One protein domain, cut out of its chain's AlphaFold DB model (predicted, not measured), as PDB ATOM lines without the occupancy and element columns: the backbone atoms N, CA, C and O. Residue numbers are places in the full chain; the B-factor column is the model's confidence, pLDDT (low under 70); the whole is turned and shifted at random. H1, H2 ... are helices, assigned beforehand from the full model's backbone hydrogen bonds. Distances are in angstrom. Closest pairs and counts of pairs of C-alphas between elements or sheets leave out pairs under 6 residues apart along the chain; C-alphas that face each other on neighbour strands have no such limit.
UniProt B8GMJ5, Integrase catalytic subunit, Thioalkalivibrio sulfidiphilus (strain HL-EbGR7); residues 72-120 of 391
ATOM      1  N   THR A  72      36.063 -96.931  20.489       85.38
ATOM      2  CA  THR A  72      34.931 -96.047  20.821       85.38
ATOM      3  C   THR A  72      34.830 -94.869  19.853       85.38
ATOM      4  O   THR A  72      33.780 -94.647  19.249       85.38
ATOM      5  N   VAL A  73      35.945 -94.178  19.614       85.44
ATOM      6  CA  VAL A  73      36.029 -93.044  18.689       85.44
ATOM      7  C   VAL A  73      35.833 -93.492  17.237       85.44
ATOM      8  O   VAL A  73      35.119 -92.833  16.479       85.44
ATOM      9  N   ARG A  74      36.395 -94.641  16.830       87.00
ATOM     10  CA  ARG A  74      36.162 -95.212  15.487       87.00
ATOM     11  C   ARG A  74      34.685 -95.539  15.262       87.00
ATOM     12  O   ARG A  74      34.141 -95.195  14.213       87.00
ATOM     13  N   LYS A  75      34.028 -96.163  16.242       88.06
ATOM     14  CA  LYS A  75      32.595 -96.475  16.187       88.06
ATOM     15  C   LYS A  75      31.762 -95.195  16.117       88.06
ATOM     16  O   LYS A  75      30.878 -95.111  15.271       88.06
ATOM     17  N   ALA A  76      32.102 -94.176  16.907       88.81
ATOM     18  CA  ALA A  76      31.445 -92.871  16.860       88.81
ATOM     19  C   ALA A  76      31.609 -92.170  15.497       88.81
ATOM     20  O   ALA A  76      30.654 -91.576  15.006       88.81
ATOM     21  N   ILE A  77      32.778 -92.271  14.846       88.38
ATOM     22  CA  ILE A  77      32.991 -91.759  13.477       88.38
ATOM     23  C   ILE A  77      32.009 -92.406  12.493       88.38
ATOM     24  O   ILE A  77      31.393 -91.701  11.692       88.38
ATOM     25  N   ILE A  78      31.875 -93.733  12.542       88.69
ATOM     26  CA  ILE A  78      30.995 -94.496  11.647       88.69
ATOM     27  C   ILE A  78      29.529 -94.167  11.945       88.69
ATOM     28  O   ILE A  78      28.772 -93.856  11.029       88.69
ATOM     29  N   GLU A  79      29.149 -94.149  13.221       89.19
ATOM     30  CA  GLU A  79      27.806 -93.791  13.677       89.19
ATOM     31  C   GLU A  79      27.408 -92.392  13.191       89.19
ATOM     32  O   GLU A  79      26.392 -92.237  12.521       89.19
ATOM     33  N   LEU A  80      28.240 -91.374  13.436       88.06
ATOM     34  CA  LEU A  80      27.981 -89.999  12.998       88.06
ATOM     35  C   LEU A  80      27.979 -89.859  11.469       88.06
ATOM     36  O   LEU A  80      27.267 -89.014  10.931       88.06
ATOM     37  N   ARG A  81      28.760 -90.676  10.749       87.50
ATOM     38  CA  ARG A  81      28.759 -90.700   9.279       87.50
ATOM     39  C   ARG A  81      27.447 -91.247   8.721       87.50
ATOM     40  O   ARG A  81      26.997 -90.758   7.685       87.50
ATOM     41  N   LEU A  82      26.892 -92.259   9.381       85.19
ATOM     42  CA  LEU A  82      25.661 -92.952   8.999       85.19
ATOM     43  C   LEU A  82      24.403 -92.326   9.618       85.19
ATOM     44  O   LEU A  82      23.287 -92.709   9.267       85.19
ATOM     45  N   ARG A  83      24.564 -91.355  10.524       80.00
ATOM     46  CA  ARG A  83      23.458 -90.649  11.167       80.00
ATOM     47  C   ARG A  83      22.709 -89.798  10.141       80.00
ATOM     48  O   ARG A  83      23.137 -88.712   9.760       80.00
ATOM     49  N   GLY A  84      21.547 -90.293   9.727       69.00
ATOM     50  CA  GLY A  84      20.652 -89.599   8.805       69.00
ATOM     51  C   GLY A  84      21.136 -89.598   7.352       69.00
ATOM     52  O   GLY A  84      22.047 -90.318   6.957       69.00
ATOM     53  N   ARG A  85      20.471 -88.796   6.513       68.56
ATOM     54  CA  ARG A  85      20.720 -88.763   5.057       68.56
ATOM     55  C   ARG A  85      21.805 -87.766   4.633       68.56
ATOM     56  O   ARG A  85      22.261 -87.801   3.491       68.56
ATOM     57  N   ASP A  86      22.219 -86.863   5.518       71.50
ATOM     58  CA  ASP A  86      23.298 -85.903   5.264       71.50
ATOM     59  C   ASP A  86      24.611 -86.430   5.838       71.50
ATOM     60  O   ASP A  86      24.956 -86.122   6.969       71.50
ATOM     61  N   ALA A  87      25.355 -87.214   5.058       78.94
ATOM     62  CA  ALA A  87      26.606 -87.807   5.519       78.94
ATOM     63  C   ALA A  87      27.706 -86.726   5.709       78.94
ATOM     64  O   ALA A  87      28.273 -86.240   4.711       78.94
ATOM     65  N   PRO A  88      28.076 -86.353   6.955       80.50
ATOM     66  CA  PRO A  88      29.045 -85.293   7.221       80.50
ATOM     67  C   PRO A  88      30.453 -85.704   6.781       80.50
ATOM     68  O   PRO A  88      30.859 -86.861   6.884       80.50
ATOM     69  N   GLY A  89      31.217 -84.749   6.249       83.88
ATOM     70  CA  GLY A  89      32.620 -84.974   5.889       83.88
ATOM     71  C   GLY A  89      33.546 -84.930   7.107       83.88
ATOM     72  O   GLY A  89      33.163 -84.421   8.157       83.88
ATOM     73  N   ALA A  90      34.797 -85.365   6.928       85.00
ATOM     74  CA  ALA A  90      35.792 -85.483   8.004       85.00
ATOM     75  C   ALA A  90      35.943 -84.227   8.885       85.00
ATOM     76  O   ALA A  90      36.079 -84.351  10.093       85.00
ATOM     77  N   LYS A  91      35.863 -83.016   8.309       86.88
ATOM     78  CA  LYS A  91      35.924 -81.761   9.084       86.88
ATOM     79  C   LYS A  91      34.759 -81.600  10.068       86.88
ATOM     80  O   LYS A  91      34.988 -81.206  11.199       86.88
ATOM     81  N   LYS A  92      33.531 -81.900   9.630       88.19
ATOM     82  CA  LYS A  92      32.337 -81.799  10.484       88.19
ATOM     83  C   LYS A  92      32.323 -82.903  11.534       88.19
ATOM     84  O   LYS A  92      32.000 -82.645  12.680       88.19
ATOM     85  N   LEU A  93      32.723 -84.114  11.140       88.62
ATOM     86  CA  LEU A  93      32.880 -85.236  12.064       88.62
ATOM     87  C   LEU A  93      33.875 -84.908  13.174       88.62
ATOM     88  O   LEU A  93      33.607 -85.216  14.321       88.62
ATOM     89  N   GLN A  94      34.985 -84.243  12.850       91.06
ATOM     90  CA  GLN A  94      35.949 -83.814  13.858       91.06
ATOM     91  C   GLN A  94      35.321 -82.879  14.904       91.06
ATOM     92  O   GLN A  94      35.543 -83.089  16.089       91.06
ATOM     93  N   ALA A  95      34.524 -81.891  14.480       88.81
ATOM     94  CA  ALA A  95      33.834 -80.983  15.400       88.81
ATOM     95  C   ALA A  95      32.827 -81.729  16.293       88.81
ATOM     96  O   ALA A  95      32.875 -81.600  17.508       88.81
ATOM     97  N   LEU A  96      32.003 -82.600  15.699       89.31
ATOM     98  CA  LEU A  96      31.036 -83.423  16.439       89.31
ATOM     99  C   LEU A  96      31.705 -84.384  17.435       89.31
ATOM    100  O   LEU A  96      31.147 -84.684  18.484       89.31
ATOM    101  N   LEU A  97      32.897 -84.896  17.115       90.00
ATOM    102  CA  LEU A  97      33.661 -85.748  18.030       90.00
ATOM    103  C   LEU A  97      34.268 -84.952  19.183       90.00
ATOM    104  O   LEU A  97      34.315 -85.480  20.286       90.00
ATOM    105  N   ALA A  98      34.714 -83.718  18.937       89.25
ATOM    106  CA  ALA A  98      35.225 -82.841  19.989       89.25
ATOM    107  C   ALA A  98      34.142 -82.503  21.018       89.25
ATOM    108  O   ALA A  98      34.412 -82.502  22.211       89.25
ATOM    109  N   GLU A  99      32.910 -82.288  20.554       86.19
ATOM    110  CA  GLU A  99      31.755 -82.071  21.426       86.19
ATOM    111  C   GLU A  99      31.365 -83.345  22.197       86.19
ATOM    112  O   GLU A  99      31.110 -83.297  23.395       86.19
ATOM    113  N   ARG A 100      31.364 -84.509  21.528       87.75
ATOM    114  CA  ARG A 100      30.991 -85.792  22.149       87.75
ATOM    115  C   ARG A 100      32.033 -86.323  23.137       87.75
ATOM    116  O   ARG A 100      31.659 -87.024  24.072       87.75
ATOM    117  N   PHE A 101      33.313 -86.023  22.925       88.12
ATOM    118  CA  PHE A 101      34.423 -86.483  23.766       88.12
ATOM    119  C   PHE A 101      35.362 -85.319  24.141       88.12
ATOM    120  O   PHE A 101      36.492 -85.271  23.652       88.12
ATOM    121  N   PRO A 102      34.941 -84.386  25.020       84.75
ATOM    122  CA  PRO A 102      35.733 -83.193  25.349       84.75
ATOM    123  C   PRO A 102      37.083 -83.505  26.012       84.75
ATOM    124  O   PRO A 102      38.029 -82.730  25.903       84.75
ATOM    125  N   SER A 103      37.167 -84.640  26.708       82.44
ATOM    126  CA  SER A 103      38.348 -85.103  27.441       82.44
ATOM    127  C   SER A 103      39.285 -85.993  26.616       82.44
ATOM    128  O   SER A 103      40.384 -86.301  27.077       82.44
ATOM    129  N   GLU A 104      38.897 -86.406  25.404       80.88
ATOM    130  CA  GLU A 104      39.723 -87.262  24.548       80.88
ATOM    131  C   GLU A 104      40.412 -86.477  23.425       80.88
ATOM    132  O   GLU A 104      39.887 -85.515  22.859       80.88
ATOM    133  N   LYS A 105      41.600 -86.940  23.019       81.81
ATOM    134  CA  LYS A 105      42.293 -86.384  21.855       81.81
ATOM    135  C   LYS A 105      41.573 -86.801  20.570       81.81
ATOM    136  O   LYS A 105      41.717 -87.924  20.087       81.81
ATOM    137  N   VAL A 106      40.841 -85.864  19.977       86.00
ATOM    138  CA  VAL A 106      40.102 -86.098  18.731       86.00
ATOM    139  C   VAL A 106      41.060 -86.418  17.568       86.00
ATOM    140  O   VAL A 106      42.044 -85.699  17.359       86.00
ATOM    141  N   PRO A 107      40.775 -87.448  16.747       87.06
ATOM    142  CA  PRO A 107      41.610 -87.796  15.605       87.06
ATOM    143  C   PRO A 107      41.749 -86.664  14.582       87.06
ATOM    144  O   PRO A 107      40.854 -85.838  14.377       87.06
ATOM    145  N   SER A 108      42.872 -86.671  13.861       87.50
ATOM    146  CA  SER A 108      43.093 -85.727  12.766       87.50
ATOM    147  C   SER A 108      42.086 -85.936  11.623       87.50
ATOM    148  O   SER A 108      41.585 -87.040  11.392       87.50
ATOM    149  N   LYS A 109      41.850 -84.886  10.826       87.44
ATOM    150  CA  LYS A 109      40.995 -84.938   9.621       87.44
ATOM    151  C   LYS A 109      41.414 -86.058   8.659       87.44
ATOM    152  O   LYS A 109      40.554 -86.714   8.073       87.44
ATOM    153  N   SER A 110      42.722 -86.277   8.509       85.88
ATOM    154  CA  SER A 110      43.293 -87.332   7.665       85.88
ATOM    155  C   SER A 110      43.035 -88.719   8.247       85.88
ATOM    156  O   SER A 110      42.675 -89.632   7.509       85.88
ATOM    157  N   THR A 111      43.136 -88.868   9.571       87.19
ATOM    158  CA  THR A 111      42.820 -90.119  10.274       87.19
ATOM    159  C   THR A 111      41.346 -90.479  10.107       87.19
ATOM    160  O   THR A 111      41.038 -91.596   9.702       87.19
ATOM    161  N   ILE A 112      40.434 -89.521  10.316       87.38
ATOM    162  CA  ILE A 112      38.992 -89.717  10.091       87.38
ATOM    163  C   ILE A 112      38.730 -90.115   8.634       87.38
ATOM    164  O   ILE A 112      37.999 -91.066   8.376       87.38
ATOM    165  N   TYR A 113      39.351 -89.429   7.668       86.69
ATOM    166  CA  TYR A 113      39.218 -89.776   6.252       86.69
ATOM    167  C   TYR A 113      39.698 -91.201   5.946       86.69
ATOM    168  O   TYR A 113      39.007 -91.930   5.239       86.69
ATOM    169  N   ASN A 114      40.846 -91.614   6.486       85.88
ATOM    170  CA  ASN A 114      41.390 -92.954   6.277       85.88
ATOM    171  C   ASN A 114      40.501 -94.036   6.897       85.88
ATOM    172  O   ASN A 114      40.295 -95.068   6.264       85.88
ATOM    173  N   ILE A 115      39.930 -93.781   8.080       86.06
ATOM    174  CA  ILE A 115      38.937 -94.663   8.707       86.06
ATOM    175  C   ILE A 115      37.721 -94.805   7.788       86.06
ATOM    176  O   ILE A 115      37.358 -95.916   7.424       86.06
ATOM    177  N   LEU A 116      37.140 -93.694   7.328       87.50
ATOM    178  CA  LEU A 116      35.993 -93.738   6.418       87.50
ATOM    179  C   LEU A 116      36.314 -94.450   5.101       87.50
ATOM    180  O   LEU A 116      35.465 -95.160   4.572       87.50
ATOM    181  N   LYS A 117      37.522 -94.255   4.561       85.62
ATOM    182  CA  LYS A 117      37.970 -94.903   3.324       85.62
ATOM    183  C   LYS A 117      38.103 -96.415   3.513       85.62
ATOM    184  O   LYS A 117      37.709 -97.157   2.622       85.62
ATOM    185  N   ALA A 118      38.637 -96.856   4.652       83.62
ATOM    186  CA  ALA A 118      38.758 -98.271   4.988       83.62
ATOM    187  C   ALA A 118      37.387 -98.955   5.123       83.62
ATOM    188  O   ALA A 118      37.246-100.098   4.710       83.62
ATOM    189  N   GLU A 119      36.376 -98.235   5.618       85.56
ATOM    190  CA  GLU A 119      34.982 -98.703   5.720       85.56
ATOM    191  C   GLU A 119      34.171 -98.535   4.417       85.56
ATOM    192  O   GLU A 119      32.965 -98.758   4.398       85.56
ATOM    193  N   GLY A 120      34.780 -98.058   3.324       82.44
ATOM    194  CA  GLY A 120      34.067 -97.810   2.062       82.44
ATOM    195  C   GLY A 120      33.071 -96.638   2.095       82.44
ATOM    196  O   GLY A 120      32.288 -96.460   1.168       82.44
TER     197      GLY A 120
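This is residues 72 to 120 of the 391 residues of the protein "Integrase catalytic subunit" of Thioalkalivibrio sulfidiphilus (strain HL-EbGR7) (UniProt B8GMJ5). Three short helices pack on one another at steep angles in a small crossed cluster, each touching the other two, and not side by side as in a parallel bundle. H2 and H3 come together near their first residues, Ala 90 and Lys 109, the link between them folding back along H2 from its last residue, while residues 82 to 87, at the turn from H1 to H2, stick out from the cluster. The printed part has 49 residues with three named helices, in the order H1, H2, H3, and no named strand; its class is all helix. It is compact, with a radius of gyration of the C-alphas of 9.8 A, and the C-alphas span 28 by 21 by 18 A along their three main axes.

Start with H1, residues 72 to 82, and look from it to H2, residues 90 to 100. These two touch, and their closest C-alphas, those of Ile 77 and Leu 93, are 6.7 A apart. Their lines stand at a steep tilt of 57 degrees, and they run opposite ways. Go on to H3, residues 109 to 118, which touches H1: the closest C-alphas of the two, those of Ile 77 and Ile 112, are 7.2 A apart. H1 and H3 are about perpendicular, at 74 degrees. H3 also touches H2, with the C-alphas of Ala 90 and Lys 109 the closest at 5.5 A. H2 and H3 are about perpendicular too, at 75 degrees. The helix packing is mostly crossed, with 0 of the 3 touching pairs at a shallow tilt. Check the backbone O and N atoms: in H1, H2 and H3 every O i to N i+4 pair is within hydrogen-bond range.

Find C-alpha 72 at (34.931, -96.047, 20.821); from there H1 runs 15.3 A to C-alpha 82. Next look for C-alpha 90 at (35.792, -85.483, 8.004), where H2 begins; it runs 14.9 A to C-alpha 100. H3 begins at C-alpha 109 and runs 14.3 A to C-alpha 118 at (38.758, -98.271, 4.988).

The two C-alphas farthest apart, those of Arg 85 and Ser 103, are 28.7 A from each other, and those of Thr 72 and Gly 120, the first and last printed, are 18.9 A apart. The printed part has no cut. The link from H1 to H2 has 7 residues and the link from H2 to H3 has 8; both are short. Residues 82 to 87 stand free. In the B-factor column you will find a mean pLDDT of the printed part of 85.2, with residues 84 to 85 under 70, where the model's confidence is low.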